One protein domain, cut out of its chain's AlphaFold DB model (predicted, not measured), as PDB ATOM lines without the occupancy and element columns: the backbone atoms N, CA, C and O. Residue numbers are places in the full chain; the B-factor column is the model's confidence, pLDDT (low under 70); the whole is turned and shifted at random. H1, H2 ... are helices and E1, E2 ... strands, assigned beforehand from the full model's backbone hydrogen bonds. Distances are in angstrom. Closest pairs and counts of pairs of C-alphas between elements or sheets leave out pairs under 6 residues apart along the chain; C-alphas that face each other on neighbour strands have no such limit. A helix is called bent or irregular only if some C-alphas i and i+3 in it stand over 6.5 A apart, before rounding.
ATOM      1  N   GLU A   5     -36.212  29.929 -50.385       74.69
ATOM      2  CA  GLU A   5     -36.030  30.843 -51.522       74.69
ATOM      3  C   GLU A   5     -37.318  31.599 -51.882       74.69
ATOM      4  O   GLU A   5     -37.283  32.766 -52.279       74.69
ATOM      5  N   THR A   6     -38.480  30.961 -51.711       82.75
ATOM      6  CA  THR A   6     -39.779  31.522 -52.124       82.75
ATOM      7  C   THR A   6     -40.487  32.335 -51.042       82.75
ATOM      8  O   THR A   6     -41.499  32.976 -51.333       82.75
ATOM      9  N   ARG A   7     -39.979  32.323 -49.802       90.94
ATOM     10  CA  ARG A   7     -40.612  32.934 -48.617       90.94
ATOM     11  C   ARG A   7     -39.681  33.897 -47.878       90.94
ATOM     12  O   ARG A   7     -39.604  33.898 -46.651       90.94
ATOM     13  N   SER A   8     -39.000  34.748 -48.641       93.12
ATOM     14  CA  SER A   8     -38.047  35.748 -48.146       93.12
ATOM     15  C   SER A   8     -38.676  37.089 -47.741       93.12
ATOM     16  O   SER A   8     -37.987  37.931 -47.168       93.12
ATOM     17  N   ASN A   9     -39.973  37.304 -48.003       94.94
ATOM     18  CA  ASN A   9     -40.665  38.527 -47.591       94.94
ATOM     19  C   ASN A   9     -40.611  38.707 -46.062       94.94
ATOM     20  O   ASN A   9     -40.757  37.744 -45.310       94.94
ATOM     21  N   LEU A  10     -40.406  39.944 -45.607       94.75
ATOM     22  CA  LEU A  10     -40.259  40.267 -44.190       94.75
ATOM     23  C   LEU A  10     -41.617  40.516 -43.528       94.75
ATOM     24  O   LEU A  10     -42.404  41.369 -43.949       94.75
ATOM     25  N   ILE A  11     -41.848  39.830 -42.414       94.56
ATOM     26  CA  ILE A  11     -42.961  40.063 -41.500       94.56
ATOM     27  C   ILE A  11     -42.436  40.811 -40.287       94.56
ATOM     28  O   ILE A  11     -41.611  40.308 -39.527       94.56
ATOM     29  N   THR A  12     -42.994  41.995 -40.052       94.00
ATOM     30  CA  THR A  12     -42.800  42.699 -38.788       94.00
ATOM     31  C   THR A  12     -43.818  42.197 -37.769       94.00
ATOM     32  O   THR A  12     -45.022  42.183 -38.037       94.00
ATOM     33  N   TYR A  13     -43.369  41.834 -36.574       93.44
ATOM     34  CA  TYR A  13     -44.222  41.388 -35.473       93.44
ATOM     35  C   TYR A  13     -43.747  41.982 -34.144       93.44
ATOM     36  O   TYR A  13     -42.662  42.553 -34.062       93.44
ATOM     37  N   ILE A  14     -44.574  41.882 -33.104       94.00
ATOM     38  CA  ILE A  14     -44.184  42.271 -31.745       94.00
ATOM     39  C   ILE A  14     -43.544  41.071 -31.050       94.00
ATOM     40  O   ILE A  14     -44.233  40.093 -30.753       94.00
ATOM     41  N   ALA A  15     -42.240  41.156 -30.796       92.44
ATOM     42  CA  ALA A  15     -41.480  40.137 -30.088       92.44
ATOM     43  C   ALA A  15     -41.755  40.161 -28.575       92.44
ATOM     44  O   ALA A  15     -42.277  41.136 -28.033       92.44
ATOM     45  N   GLU A  16     -41.415  39.056 -27.902       87.00
ATOM     46  CA  GLU A  16     -41.387  38.936 -26.431       87.00
ATOM     47  C   GLU A  16     -42.711  39.260 -25.713       87.00
ATOM     48  O   GLU A  16     -42.759  39.531 -24.517       87.00
ATOM     49  N   THR A  17     -43.834  39.192 -26.426       89.19
ATOM     50  CA  THR A  17     -45.161  39.386 -25.839       89.19
ATOM     51  C   THR A  17     -45.732  38.075 -25.310       89.19
ATOM     52  O   THR A  17     -45.774  37.069 -26.010       89.19
ATOM     53  N   HIS A  18     -46.273  38.104 -24.093       87.81
ATOM     54  CA  HIS A  18     -46.980  36.976 -23.464       87.81
ATOM     55  C   HIS A  18     -48.507  37.055 -23.658       87.81
ATOM     56  O   HIS A  18     -49.302  36.448 -22.931       87.81
ATOM     57  N   SER A  19     -48.962  37.886 -24.600       87.94
ATOM     58  CA  SER A  19     -50.380  38.163 -24.815       87.94
ATOM     59  C   SER A  19     -50.730  38.371 -26.287       87.94
ATOM     60  O   SER A  19     -49.901  38.803 -27.088       87.94
ATOM     61  N   SER A  20     -51.986  38.072 -26.618       89.25
ATOM     62  CA  SER A  20     -52.611  38.465 -27.880       89.25
ATOM     63  C   SER A  20     -52.841  39.979 -27.872       89.25
ATOM     64  O   SER A  20     -53.539  40.506 -26.999       89.25
ATOM     65  N   LEU A  21     -52.231  40.677 -28.827       88.00
ATOM     66  CA  LEU A  21     -52.333  42.122 -29.022       88.00
ATOM     67  C   LEU A  21     -53.391  42.481 -30.069       88.00
ATOM     68  O   LEU A  21     -53.783  43.651 -30.160       88.00
ATOM     69  N   LYS A  22     -53.909  41.504 -30.820       84.88
ATOM     70  CA  LYS A  22     -54.977  41.681 -31.804       84.88
ATOM     71  C   LYS A  22     -54.633  42.842 -32.747       84.88
ATOM     72  O   LYS A  22     -53.537  42.973 -33.283       84.88
ATOM     73  N   THR A  23     -55.538  43.809 -32.852       79.81
ATOM     74  CA  THR A  23     -55.390  44.990 -33.712       79.81
ATOM     75  C   THR A  23     -54.451  46.098 -33.205       79.81
ATOM     76  O   THR A  23     -54.323  47.110 -33.903       79.81
ATOM     77  N   VAL A  24     -53.854  45.995 -32.005       85.62
ATOM     78  CA  VAL A  24     -53.088  47.106 -31.389       85.62
ATOM     79  C   VAL A  24     -51.572  47.023 -31.576       85.62
ATOM     80  O   VAL A  24     -50.861  47.861 -31.023       85.62
ATOM     81  N   THR A  25     -51.088  46.076 -32.380       84.62
ATOM     82  CA  THR A  25     -49.664  45.885 -32.720       84.62
ATOM     83  C   THR A  25     -49.017  47.123 -33.346       84.62
ATOM     84  O   THR A  25     -47.819  47.338 -33.208       84.62
ATOM     85  N   SER A  26     -49.811  47.997 -33.970       83.81
ATOM     86  CA  SER A  26     -49.332  49.240 -34.579       83.81
ATOM     87  C   SER A  26     -49.196  50.429 -33.618       83.81
ATOM     88  O   SER A  26     -48.823  51.509 -34.059       83.81
ATOM     89  N   LYS A  27     -49.540  50.301 -32.327       86.81
ATOM     90  CA  LYS A  27     -49.427  51.424 -31.374       86.81
ATOM     91  C   LYS A  27     -47.960  51.746 -31.061       86.81
ATOM     92  O   LYS A  27     -47.175  50.825 -30.852       86.81
ATOM     93  N   ASP A  28     -47.646  53.032 -30.890       85.62
ATOM     94  CA  ASP A  28     -46.284  53.526 -30.610       85.62
ATOM     95  C   ASP A  28     -45.611  52.846 -29.416       85.62
ATOM     96  O   ASP A  28     -44.422  52.554 -29.466       85.62
ATOM     97  N   ARG A  29     -46.377  52.498 -28.372       89.56
ATOM     98  CA  ARG A  29     -45.856  51.796 -27.185       89.56
ATOM     99  C   ARG A  29     -45.181  50.448 -27.477       89.56
ATOM    100  O   ARG A  29     -44.552  49.906 -26.585       89.56
ATOM    101  N   TYR A  30     -45.401  49.879 -28.663       89.88
ATOM    102  CA  TYR A  30     -44.813  48.610 -29.093       89.88
ATOM    103  C   TYR A  30     -43.712  48.787 -30.138       89.88
ATOM    104  O   TYR A  30     -43.200  47.787 -30.629       89.88
ATOM    105  N   ARG A  31     -43.371  50.026 -30.521       88.06
ATOM    106  CA  ARG A  31     -42.389  50.307 -31.576       88.06
ATOM    107  C   ARG A  31     -41.042  49.643 -31.288       88.06
ATOM    108  O   ARG A  31     -40.508  48.998 -32.181       88.06
ATOM    109  N   ASP A  32     -40.564  49.732 -30.052       90.00
ATOM    110  CA  ASP A  32     -39.254  49.199 -29.651       90.00
ATOM    111  C   ASP A  32     -39.238  47.664 -29.540       90.00
ATOM    112  O   ASP A  32     -38.175  47.055 -29.518       90.00
ATOM    113  N   ASN A  33     -40.412  47.023 -29.508       91.88
ATOM    114  CA  ASN A  33     -40.555  45.564 -29.498       91.88
ATOM    115  C   ASN A  33     -40.788  44.980 -30.899       91.88
ATOM    116  O   ASN A  33     -41.079  43.788 -31.026       91.88
ATOM    117  N   ARG A  34     -40.740  45.803 -31.953       92.88
ATOM    118  CA  ARG A  34     -40.902  45.324 -33.326       92.88
ATOM    119  C   ARG A  34     -39.648  44.568 -33.746       92.88
ATOM    120  O   ARG A  34     -38.554  45.119 -33.720       92.88
ATOM    121  N   ALA A  35     -39.838  43.330 -34.174       94.44
ATOM    122  CA  ALA A  35     -38.812  42.506 -34.790       94.44
ATOM    123  C   ALA A  35     -39.263  42.092 -36.191       94.44
ATOM    124  O   ALA A  35     -40.455  42.140 -36.511       94.44
ATOM    125  N   GLU A  36     -38.305  41.692 -37.020       95.31
ATOM    126  CA  GLU A  36     -38.552  41.232 -38.380       95.31
ATOM    127  C   GLU A  36     -37.979  39.836 -38.567       95.31
ATOM    128  O   GLU A  36     -36.888  39.529 -38.092       95.31
ATOM    129  N   LEU A  37     -38.751  38.999 -39.247       96.25
ATOM    130  CA  LEU A  37     -38.359  37.673 -39.697       96.25
ATOM    131  C   LEU A  37     -38.875  37.493 -41.116       96.25
ATOM    132  O   LEU A  37     -39.896  38.078 -41.488       96.25
ATOM    133  N   THR A  38     -38.217  36.652 -41.895       96.44
ATOM    134  CA  THR A  38     -38.783  36.188 -43.162       96.44
ATOM    135  C   THR A  38     -40.069  35.389 -42.921       96.44
ATOM    136  O   THR A  38     -40.318  34.864 -41.827       96.44
ATOM    137  N   GLU A  39     -40.914  35.267 -43.943       95.88
ATOM    138  CA  GLU A  39     -42.068  34.363 -43.918       95.88
ATOM    139  C   GLU A  39     -41.649  32.923 -43.601       95.88
ATOM    140  O   GLU A  39     -42.321  32.245 -42.820       95.88
ATOM    141  N   TYR A  40     -40.523  32.473 -44.161       95.69
ATOM    142  CA  TYR A  40     -39.950  31.161 -43.881       95.69
ATOM    143  C   TYR A  40     -39.624  30.984 -42.392       95.69
ATOM    144  O   TYR A  40     -40.126  30.056 -41.754       95.69
ATOM    145  N   GLU A  41     -38.847  31.898 -41.806       96.25
ATOM    146  CA  GLU A  41     -38.477  31.837 -40.387       96.25
ATOM    147  C   GLU A  41     -39.694  31.953 -39.469       96.25
ATOM    148  O   GLU A  41     -39.759  31.278 -38.440       96.25
ATOM    149  N   THR A  42     -40.668  32.778 -39.854       95.50
ATOM    150  CA  THR A  42     -41.932  32.934 -39.134       95.50
ATOM    151  C   THR A  42     -42.683  31.608 -39.056       95.50
ATOM    152  O   THR A  42     -43.102  31.199 -37.973       95.50
ATOM    153  N   LEU A  43     -42.829  30.917 -40.189       95.38
ATOM    154  CA  LEU A  43     -43.508  29.625 -40.252       95.38
ATOM    155  C   LEU A  43     -42.734  28.532 -39.518       95.38
ATOM    156  O   LEU A  43     -43.350  27.769 -38.780       95.38
ATOM    157  N   ARG A  44     -41.403  28.491 -39.656       95.50
ATOM    158  CA  ARG A  44     -40.554  27.521 -38.950       95.50
ATOM    159  C   ARG A  44     -40.676  27.667 -37.431       95.50
ATOM    160  O   ARG A  44     -40.890  26.681 -36.737       95.50
ATOM    161  N   GLN A  45     -40.589  28.889 -36.904       95.50
ATOM    162  CA  GLN A  45     -40.702  29.122 -35.457       95.50
ATOM    163  C   GLN A  45     -42.122  28.869 -34.930       95.50
ATOM    164  O   GLN A  45     -42.296  28.410 -33.800       95.50
ATOM    165  N   LEU A  46     -43.152  29.145 -35.737       95.44
ATOM    166  CA  LEU A  46     -44.524  28.770 -35.404       95.44
ATOM    167  C   LEU A  46     -44.697  27.245 -35.370       95.44
ATOM    168  O   LEU A  46     -45.334  26.732 -34.453       95.44
ATOM    169  N   GLU A  47     -44.130  26.524 -36.338       95.38
ATOM    170  CA  GLU A  47     -44.142  25.061 -36.374       95.38
ATOM    171  C   GLU A  47     -43.460  24.470 -35.135       95.38
ATOM    172  O   GLU A  47     -44.053  23.622 -34.474       95.38
ATOM    173  N   GLU A  48     -42.276  24.968 -34.768       95.50
ATOM    174  CA  GLU A  48     -41.548  24.547 -33.561       95.50
ATOM    175  C   GLU A  48     -42.362  24.777 -32.284       95.50
ATOM    176  O   GLU A  48     -42.405  23.917 -31.403       95.50
ATOM    177  N   PHE A  49     -43.061  25.911 -32.189       94.94
ATOM    178  CA  PHE A  49     -43.973  26.164 -31.078       94.94
ATOM    179  C   PHE A  49     -45.124  25.150 -31.048       94.94
ATOM    180  O   PHE A  49     -45.442  24.612 -29.989       94.94
ATOM    181  N   LEU A  50     -45.762  24.879 -32.189       95.44
ATOM    182  CA  LEU A  50     -46.884  23.942 -32.266       95.44
ATOM    183  C   LEU A  50     -46.453  22.504 -31.953       95.44
ATOM    184  O   LEU A  50     -47.161  21.818 -31.218       95.44
ATOM    185  N   ASP A  51     -45.294  22.075 -32.452       95.88
ATOM    186  CA  ASP A  51     -44.699  20.770 -32.150       95.88
ATOM    187  C   ASP A  51     -44.376  20.639 -30.656       95.88
ATOM    188  O   ASP A  51     -44.724  19.645 -30.012       95.88
ATOM    189  N   TYR A  52     -43.831  21.700 -30.052       93.38
ATOM    190  CA  TYR A  52     -43.623  21.746 -28.611       93.38
ATOM    191  C   TYR A  52     -44.938  21.578 -27.839       93.38
ATOM    192  O   TYR A  52     -45.013  20.715 -26.965       93.38
ATOM    193  N   ILE A  53     -45.997  22.324 -28.178       93.56
ATOM    194  CA  ILE A  53     -47.317  22.186 -27.532       93.56
ATOM    195  C   ILE A  53     -47.901  20.782 -27.728       93.56
ATOM    196  O   ILE A  53     -48.473  20.224 -26.790       93.56
ATOM    197  N   GLU A  54     -47.760  20.202 -28.920       93.88
ATOM    198  CA  GLU A  54     -48.171  18.826 -29.209       93.88
ATOM    199  C   GLU A  54     -47.459  17.839 -28.265       93.88
ATOM    200  O   GLU A  54     -48.117  17.027 -27.613       93.88
ATOM    201  N   SER A  55     -46.139  17.979 -28.093       91.69
ATOM    202  CA  SER A  55     -45.314  17.106 -27.240       91.69
ATOM    203  C   SER A  55     -45.688  17.136 -25.752       91.69
ATOM    204  O   SER A  55     -45.448  16.171 -25.023       91.69
ATOM    205  N   LEU A  56     -46.312  18.225 -25.288       89.12
ATOM    206  CA  LEU A  56     -46.744  18.370 -23.898       89.12
ATOM    207  C   LEU A  56     -47.900  17.432 -23.533       89.12
ATOM    208  O   LEU A  56     -48.141  17.251 -22.336       89.12
ATOM    209  N   ASN A  57     -48.594  16.856 -24.527       85.25
ATOM    210  CA  ASN A  57     -49.751  15.971 -24.359       85.25
ATOM    211  C   ASN A  57     -50.848  16.565 -23.445       85.25
ATOM    212  O   ASN A  57     -51.515  15.846 -22.701       85.25
ATOM    213  N   GLY A  58     -51.011  17.894 -23.485       86.50
ATOM    214  CA  GLY A  58     -52.029  18.648 -22.749       86.50
ATOM    215  C   GLY A  58     -53.359  18.781 -23.500       86.50
ATOM    216  O   GLY A  58     -53.558  18.194 -24.566       86.50
ATOM    217  N   GLU A  59     -54.272  19.602 -22.971       89.00
ATOM    218  CA  GLU A  59     -55.599  19.837 -23.568       89.00
ATOM    219  C   GLU A  59     -55.493  20.431 -24.991       89.00
ATOM    220  O   GLU A  59     -56.303  20.110 -25.868       89.00
ATOM    221  N   CYS A  60     -54.465  21.237 -25.272       91.44
ATOM    222  CA  CYS A  60     -54.242  21.805 -26.597       91.44
ATOM    223  C   CYS A  60     -53.462  20.911 -27.572       91.44
ATOM    224  O   CYS A  60     -53.380  21.287 -28.742       91.44
ATOM    225  N   ALA A  61     -52.931  19.749 -27.171       92.94
ATOM    226  CA  ALA A  61     -52.038  18.955 -28.029       92.94
ATOM    227  C   ALA A  61     -52.691  18.576 -29.374       92.94
ATOM    228  O   ALA A  61     -52.129  18.816 -30.441       92.94
ATOM    229  N   ALA A  62     -53.940  18.098 -29.341       93.38
ATOM    230  CA  ALA A  62     -54.688  17.761 -30.556       93.38
ATOM    231  C   ALA A  62     -54.969  18.986 -31.449       93.38
ATOM    232  O   ALA A  62     -54.992  18.874 -32.675       93.38
ATOM    233  N   LYS A  63     -55.173  20.167 -30.848       93.38
ATOM    234  CA  LYS A  63     -55.377  21.415 -31.598       93.38
ATOM    235  C   LYS A  63     -54.077  21.911 -32.223       93.38
ATOM    236  O   LYS A  63     -54.120  22.399 -33.346       93.38
ATOM    237  N   ALA A  64     -52.951  21.776 -31.524       95.00
ATOM    238  CA  ALA A  64     -51.638  22.162 -32.029       95.00
ATOM    239  C   ALA A  64     -51.233  21.287 -33.218       95.00
ATOM    240  O   ALA A  64     -50.923  21.821 -34.282       95.00
ATOM    241  N   LYS A  65     -51.394  19.963 -33.085       95.69
ATOM    242  CA  LYS A  65     -51.221  19.011 -34.185       95.69
ATOM    243  C   LYS A  65     -52.080  19.371 -35.397       95.69
ATOM    244  O   LYS A  65     -51.575  19.527 -36.503       95.69
ATOM    245  N   SER A  66     -53.383  19.555 -35.179       95.31
ATOM    246  CA  SER A  66     -54.317  19.889 -36.258       95.31
ATOM    247  C   SER A  66     -53.967  21.213 -36.944       95.31
ATOM    248  O   SER A  66     -54.089  21.321 -38.162       95.31
ATOM    249  N   MET A  67     -53.501  22.216 -36.194       94.88
ATOM    250  CA  MET A  67     -53.030  23.473 -36.772       94.88
ATOM    251  C   MET A  67     -51.757  23.274 -37.594       94.88
ATOM    252  O   MET A  67     -51.690  23.781 -38.706       94.88
ATOM    253  N   ARG A  68     -50.786  22.496 -37.106       94.69
ATOM    254  CA  ARG A  68     -49.554  22.176 -37.844       94.69
ATOM    255  C   ARG A  68     -49.843  21.474 -39.174       94.69
ATOM    256  O   ARG A  68     -49.217  21.784 -40.181       94.69
ATOM    257  N   GLU A  69     -50.820  20.572 -39.190       94.81
ATOM    258  CA  GLU A  69     -51.214  19.817 -40.386       94.81
ATOM    259  C   GLU A  69     -52.085  20.626 -41.363       94.81
ATOM    260  O   GLU A  69     -52.032  20.384 -42.567       94.81
ATOM    261  N   ASN A  70     -52.891  21.576 -40.868       95.00
ATOM    262  CA  ASN A  70     -53.970  22.206 -41.646       95.00
ATOM    263  C   ASN A  70     -53.937  23.748 -41.647       95.00
ATOM    264  O   ASN A  70     -54.944  24.385 -41.968       95.00
ATOM    265  N   LEU A  71     -52.824  24.385 -41.277       94.12
ATOM    266  CA  LEU A  71     -52.696  25.841 -41.377       94.12
ATOM    267  C   LEU A  71     -52.701  26.271 -42.846       94.12
ATOM    268  O   LEU A  71     -51.960  25.746 -43.676       94.12
ATOM    269  N   THR A  72     -53.531  27.256 -43.168       94.56
ATOM    270  CA  THR A  72     -53.458  27.987 -44.432       94.56
ATOM    271  C   THR A  72     -52.749  29.306 -44.184       94.56
ATOM    272  O   THR A  72     -53.259  30.161 -43.458       94.56
ATOM    273  N   PHE A  73     -51.569  29.460 -44.776       94.38
ATOM    274  CA  PHE A  73     -50.787  30.684 -44.689       94.38
ATOM    275  C   PHE A  73     -50.857  31.456 -46.007       94.38
ATOM    276  O   PHE A  73     -50.503  30.916 -47.053       94.38
ATOM    277  N   ILE A  74     -51.297  32.712 -45.945       95.38
ATOM    278  CA  ILE A  74     -51.276  33.640 -47.079       95.38
ATOM    279  C   ILE A  74     -50.039  34.533 -46.943       95.38
ATOM    280  O   ILE A  74     -50.046  35.504 -46.182       95.38
ATOM    281  N   HIS A 242     -49.843  39.831 -43.673       87.62
ATOM    282  CA  HIS A 242     -50.440  41.146 -43.455       87.62
ATOM    283  C   HIS A 242     -51.372  41.225 -42.243       87.62
ATOM    284  O   HIS A 242     -51.742  42.336 -41.852       87.62
ATOM    285  N   SER A 243     -51.775  40.091 -41.657       85.31
ATOM    286  CA  SER A 243     -52.572  40.031 -40.425       85.31
ATOM    287  C   SER A 243     -52.640  38.611 -39.863       85.31
ATOM    288  O   SER A 243     -52.826  37.645 -40.597       85.31
ATOM    289  N   SER A 244     -52.640  38.510 -38.535       74.12
ATOM    290  CA  SER A 244     -53.161  37.347 -37.823       74.12
ATOM    291  C   SER A 244     -54.679  37.427 -37.694       74.12
ATOM    292  O   SER A 244     -55.279  38.509 -37.669       74.12
ATOM    293  N   VAL A 245     -55.322  36.267 -37.616       74.94
ATOM    294  CA  VAL A 245     -56.753  36.161 -37.334       74.94
ATOM    295  C   VAL A 245     -56.970  36.251 -35.819       74.94
ATOM    296  O   VAL A 245     -56.737  35.280 -35.100       74.94
ATOM    297  N   ASP A 246     -57.417  37.417 -35.334       68.50
ATOM    298  CA  ASP A 246     -57.464  37.767 -33.899       68.50
ATOM    299  C   ASP A 246     -58.187  36.718 -33.003       68.50
ATOM    300  O   ASP A 246     -57.763  36.468 -31.871       68.50
ATOM    301  N   TYR A 247     -59.282  36.102 -33.474       66.88
ATOM    302  CA  TYR A 247     -60.102  35.163 -32.681       66.88
ATOM    303  C   TYR A 247     -59.798  33.681 -32.950       66.88
ATOM    304  O   TYR A 247     -59.602  32.934 -31.998       66.88
ATOM    305  N   ASP A 248     -59.701  33.247 -34.206       75.38
ATOM    306  CA  ASP A 248     -59.536  31.812 -34.504       75.38
ATOM    307  C   ASP A 248     -58.088  31.332 -34.405       75.38
ATOM    308  O   ASP A 248     -57.836  30.173 -34.073       75.38
ATOM    309  N   PHE A 249     -57.131  32.215 -34.691       88.62
ATOM    310  CA  PHE A 249     -55.715  31.871 -34.727       88.62
ATOM    311  C   PHE A 249     -54.994  32.407 -33.489       88.62
ATOM    312  O   PHE A 249     -54.518  31.636 -32.657       88.62
ATOM    313  N   GLU A 250     -54.976  33.727 -33.294       88.81
ATOM    314  CA  GLU A 250     -54.167  34.351 -32.241       88.81
ATOM    315  C   GLU A 250     -54.666  34.014 -30.827       88.81
ATOM    316  O   GLU A 250     -53.872  33.719 -29.931       88.81
ATOM    317  N   THR A 251     -55.987  33.995 -30.616       88.50
ATOM    318  CA  THR A 251     -56.566  33.610 -29.317       88.50
ATOM    319  C   THR A 251     -56.332  32.127 -29.010       88.50
ATOM    320  O   THR A 251     -56.078  31.780 -27.854       88.50
ATOM    321  N   LEU A 252     -56.354  31.252 -30.023       91.19
ATOM    322  CA  LEU A 252     -56.049  29.833 -29.846       91.19
ATOM    323  C   LEU A 252     -54.572  29.624 -29.479       91.19
ATOM    324  O   LEU A 252     -54.294  28.939 -28.496       91.19
ATOM    325  N   ILE A 253     -53.640  30.285 -30.169       94.12
ATOM    326  CA  ILE A 253     -52.218  30.263 -29.794       94.12
ATOM    327  C   ILE A 253     -52.013  30.809 -28.373       94.12
ATOM    328  O   ILE A 253     -51.275  30.225 -27.580       94.12
ATOM    329  N   ARG A 254     -52.724  31.876 -27.978       93.25
ATOM    330  CA  ARG A 254     -52.644  32.385 -26.599       93.25
ATOM    331  C   ARG A 254     -53.127  31.363 -25.574       93.25
ATOM    332  O   ARG A 254     -52.569  31.308 -24.473       93.25
ATOM    333  N   ARG A 255     -54.162  30.584 -25.902       91.88
ATOM    334  CA  ARG A 255     -54.651  29.490 -25.054       91.88
ATOM    335  C   ARG A 255     -53.598  28.392 -24.917       91.88
ATOM    336  O   ARG A 255     -53.328  27.994 -23.791       91.88
ATOM    337  N   MET A 256     -52.958  27.992 -26.016       93.62
ATOM    338  CA  MET A 256     -51.835  27.044 -25.996       93.62
ATOM    339  C   MET A 256     -50.706  27.548 -25.090       93.62
ATOM    340  O   MET A 256     -50.229  26.820 -24.228       93.62
ATOM    341  N   LEU A 257     -50.355  28.833 -25.197       92.75
ATOM    342  CA  LEU A 257     -49.349  29.451 -24.335       92.75
ATOM    343  C   LEU A 257     -49.736  29.416 -22.845       92.75
ATOM    344  O   LEU A 257     -48.872  29.195 -22.002       92.75
ATOM    345  N   ARG A 258     -51.024  29.603 -22.500       90.75
ATOM    346  CA  ARG A 258     -51.482  29.495 -21.098       90.75
ATOM    347  C   ARG A 258     -51.223  28.109 -20.531       90.75
ATOM    348  O   ARG A 258     -50.838  28.014 -19.374       90.75
ATOM    349  N   GLU A 259     -51.431  27.055 -21.316       89.38
ATOM    350  CA  GLU A 259     -51.160  25.699 -20.834       89.38
ATOM    351  C   GLU A 259     -49.697  25.541 -20.432       89.38
ATOM    352  O   GLU A 259     -49.434  25.004 -19.365       89.38
ATOM    353  N   VAL A 260     -48.765  26.098 -21.211       88.62
ATOM    354  CA  VAL A 260     -47.334  26.105 -20.872       88.62
ATOM    355  C   VAL A 260     -47.049  26.921 -19.610       88.62
ATOM    356  O   VAL A 260     -46.350  26.452 -18.717       88.62
ATOM    357  N   GLU A 261     -47.601  28.135 -19.516       88.31
ATOM    358  CA  GLU A 261     -47.367  29.061 -18.396       88.31
ATOM    359  C   GLU A 261     -47.853  28.525 -17.040       88.31
ATOM    360  O   GLU A 261     -47.318  28.921 -16.001       88.31
ATOM    361  N   TYR A 262     -48.885  27.678 -17.047       86.38
ATOM    362  CA  TYR A 262     -49.551  27.172 -15.846       86.38
ATOM    363  C   TYR A 262     -49.331  25.672 -15.603       86.38
ATOM    364  O   TYR A 262     -50.039  25.086 -14.785       86.38
ATOM    365  N   ARG A 263     -48.345  25.042 -16.259       84.56
ATOM    366  CA  ARG A 263     -47.942  23.667 -15.926       84.56
ATOM    367  C   ARG A 263     -47.358  23.595 -14.515       84.56
ATOM    368  O   ARG A 263     -46.352  24.236 -14.216       84.56
ATOM    369  N   GLU A 264     -47.962  22.769 -13.664       84.19
ATOM    370  CA  GLU A 264     -47.510  22.564 -12.281       84.19
ATOM    371  C   GLU A 264     -46.151  21.858 -12.198       84.19
ATOM    372  O   GLU A 264     -45.355  22.146 -11.309       84.19
ATOM    373  N   ASP A 265     -45.860  20.965 -13.146       85.44
ATOM    374  CA  ASP A 265     -44.613  20.201 -13.231       85.44
ATOM    375  C   ASP A 265     -43.454  20.980 -13.878       85.44
ATOM    376  O   ASP A 265     -42.327  20.484 -13.916       85.44
ATOM    377  N   ARG A 266     -43.721  22.190 -14.389       81.81
ATOM    378  CA  ARG A 266     -42.750  23.060 -15.073       81.81
ATOM    379  C   ARG A 266     -42.895  24.539 -14.666       81.81
ATOM    380  O   ARG A 266     -43.059  25.405 -15.535       81.81
ATOM    381  N   PRO A 267     -42.831  24.881 -13.364       83.12
ATOM    382  CA  PRO A 267     -43.027  26.256 -12.896       83.12
ATOM    383  C   PRO A 267     -41.984  27.238 -13.453       83.12
ATOM    384  O   PRO A 267     -42.236  28.442 -13.518       83.12
ATOM    385  N   GLU A 268     -40.821  26.747 -13.890       84.88
ATOM    386  CA  GLU A 268     -39.743  27.537 -14.476       84.88
ATOM    387  C   GLU A 268     -40.091  28.183 -15.822       84.88
ATOM    388  O   GLU A 268     -39.392  29.117 -16.222       84.88
ATOM    389  N   LEU A 269     -41.130  27.698 -16.516       82.44
ATOM    390  CA  LEU A 269     -41.569  28.200 -17.825       82.44
ATOM    391  C   LEU A 269     -42.505  29.408 -17.722       82.44
ATOM    392  O   LEU A 269     -42.712  30.127 -18.705       82.44
ATOM    393  N   LYS A 270     -43.062  29.657 -16.533       82.75
ATOM    394  CA  LYS A 270     -44.003  30.747 -16.298       82.75
ATOM    395  C   LYS A 270     -43.368  32.095 -16.648       82.75
ATOM    396  O   LYS A 270     -42.370  32.496 -16.056       82.75
ATOM    397  N   GLY A 271     -43.968  32.793 -17.614       79.31
ATOM    398  CA  GLY A 271     -43.486  34.093 -18.094       79.31
ATOM    399  C   GLY A 271     -42.189  34.040 -18.910       79.31
ATOM    400  O   GLY A 271     -41.630  35.091 -19.194       79.31
ATOM    401  N   LYS A 272     -41.701  32.852 -19.289       82.62
ATOM    402  CA  LYS A 272     -40.504  32.700 -20.138       82.62
ATOM    403  C   LYS A 272     -40.814  32.333 -21.582       82.62
ATOM    404  O   LYS A 272     -39.950  32.464 -22.438       82.62
ATOM    405  N   VAL A 273     -42.035  31.878 -21.849       85.31
ATOM    406  CA  VAL A 273     -42.493  31.549 -23.200       85.31
ATOM    407  C   VAL A 273     -43.347  32.703 -23.708       85.31
ATOM    408  O   VAL A 273     -44.240  33.188 -23.008       85.31
ATOM    409  N   SER A 274     -43.043  33.184 -24.904       90.81
ATOM    410  CA  SER A 274     -43.764  34.261 -25.576       90.81
ATOM    411  C   SER A 274     -44.671  33.699 -26.672       90.81
ATOM    412  O   SER A 274     -44.607  32.525 -27.037       90.81
ATOM    413  N   MET A 275     -45.565  34.543 -27.181       93.06
ATOM    414  CA  MET A 275     -46.327  34.243 -28.389       93.06
ATOM    415  C   MET A 275     -45.342  34.035 -29.555       93.06
ATOM    416  O   MET A 275     -44.468  34.887 -29.743       93.06
ATOM    417  N   PRO A 276     -45.476  32.960 -30.351       93.69
ATOM    418  CA  PRO A 276     -44.583  32.711 -31.476       93.69
ATOM    419  C   PRO A 276     -44.746  33.780 -32.571       93.69
ATOM    420  O   PRO A 276     -45.809  34.419 -32.662       93.69
ATOM    421  N   PRO A 277     -43.737  33.958 -33.442       90.88
ATOM    422  CA  PRO A 277     -43.881  34.734 -34.671       90.88
ATOM    423  C   PRO A 277     -45.098  34.300 -35.504       90.88
ATOM    424  O   PRO A 277     -45.608  33.188 -35.373       90.88
ATOM    425  N   GLY A 278     -45.613  35.201 -36.345       86.50
ATOM    426  CA  GLY A 278     -46.821  34.946 -37.147       86.50
ATOM    427  C   GLY A 278     -48.138  35.163 -36.391       86.50
ATOM    428  O   GLY A 278     -49.215  35.032 -36.972       86.50
ATOM    429  N   THR A 279     -48.064  35.535 -35.107       90.88
ATOM    430  CA  THR A 279     -49.208  35.964 -34.292       90.88
ATOM    431  C   THR A 279     -49.340  37.484 -34.263       90.88
ATOM    432  O   THR A 279     -50.037  38.034 -35.093       90.88
ATOM    433  N   ASN A 280     -48.667  38.196 -33.360       92.62
ATOM    434  CA  ASN A 280     -48.788  39.645 -33.166       92.62
ATOM    435  C   ASN A 280     -48.147  40.464 -34.305       92.62
ATOM    436  O   ASN A 280     -47.222  41.247 -34.085       92.62
ATOM    437  N   ILE A 281     -48.647  40.283 -35.525       92.62
ATOM    438  CA  ILE A 281     -48.162  40.888 -36.758       92.62
ATOM    439  C   ILE A 281     -48.481  42.382 -36.760       92.62
ATOM    440  O   ILE A 281     -49.608  42.826 -36.497       92.62
ATOM    441  N   VAL A 282     -47.476  43.181 -37.099       91.75
ATOM    442  CA  VAL A 282     -47.638  44.598 -37.406       91.75
ATOM    443  C   VAL A 282     -48.103  44.699 -38.850       91.75
ATOM    444  O   VAL A 282     -47.325  44.579 -39.793       91.75
ATOM    445  N   ARG A 283     -49.407  44.921 -39.008       90.56
ATOM    446  CA  ARG A 283     -50.077  45.002 -40.310       90.56
ATOM    447  C   ARG A 283     -49.362  46.028 -41.209       90.56
ATOM    448  O   ARG A 283     -49.232  47.177 -40.773       90.56
TER     449      ARG A 283
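What this domain is: This is residues 5 to 74 and 242 to 283 of the 320 residues of an uncharacterized protein of TM7 phylum sp. oral taxon 346 (UniProt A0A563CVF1). A small ribbon of two antiparallel strands, E1 and E2, has H1 at one end and, at the other, the start of the long helix H2, which with H3 makes a helical hairpin. H4 lies near both hairpin helices, and the unnamed residues 262 to 283 fold back from its end through the middle. The printed part has 112 residues, with four named helices and three named strands in the order E1, H1, E2, H2, H3, E3, H4. The class is mixed, helices and strands; the whole is compact, with a radius of gyration of the C-alphas of 13.8 A and spans of 36 by 32 by 23 A.

Where its parts are: E1, residues 10 to 14, begins with C-alpha 10 at (-40.259, 40.267, -44.190); E2 is residues 34 to 38. H2, residues 39 to 55, is 24.2 A long. H3 is residues 61 to 70 and E3 residues 71 to 74. H1, residues 28 to 33, is irregular, with C-alphas 29 and 32 7.5 A apart. H4, residues 246 to 261, is 20.4 A long and ends with C-alpha 261 at (-47.367, 29.061, -18.396).

How they stand to each other: E1 and E2 are antiparallel neighbours, with N 11 and O 37 2.8 A apart, within hydrogen-bond range. The closest C-alphas of E1 and H2, Leu 10 and Glu 39, are 6.2 A apart. H2 and H3 touch, closest at the C-alphas of Glu 54 and Ala 61, 4.0 A, at a shallow tilt of 32 degrees, opposite ways. H4 is close to H2 but not clearly touching, with the C-alphas of Ile 53 and Met 256 closest at 6.8 A, at a steep tilt of 50 degrees. E3 pairs with no named strand. Every O i to N i+4 pair is within hydrogen-bond range in H2 and H3, against 9 of 12 in H4 and 0 of 2 in H1, where 2 of 3 O i to N i+3 pairs are.

The domain as a whole: The C-alphas farthest apart, those of Glu 5 and Glu 264, are 41.7 A apart. Residues 75 to 241 are not printed; C-alphas 74 and 242 are 8.4 A apart across the cut. The link from E1 to H1 is long, 13 residues. Residues 246 to 247 have pLDDT under 70.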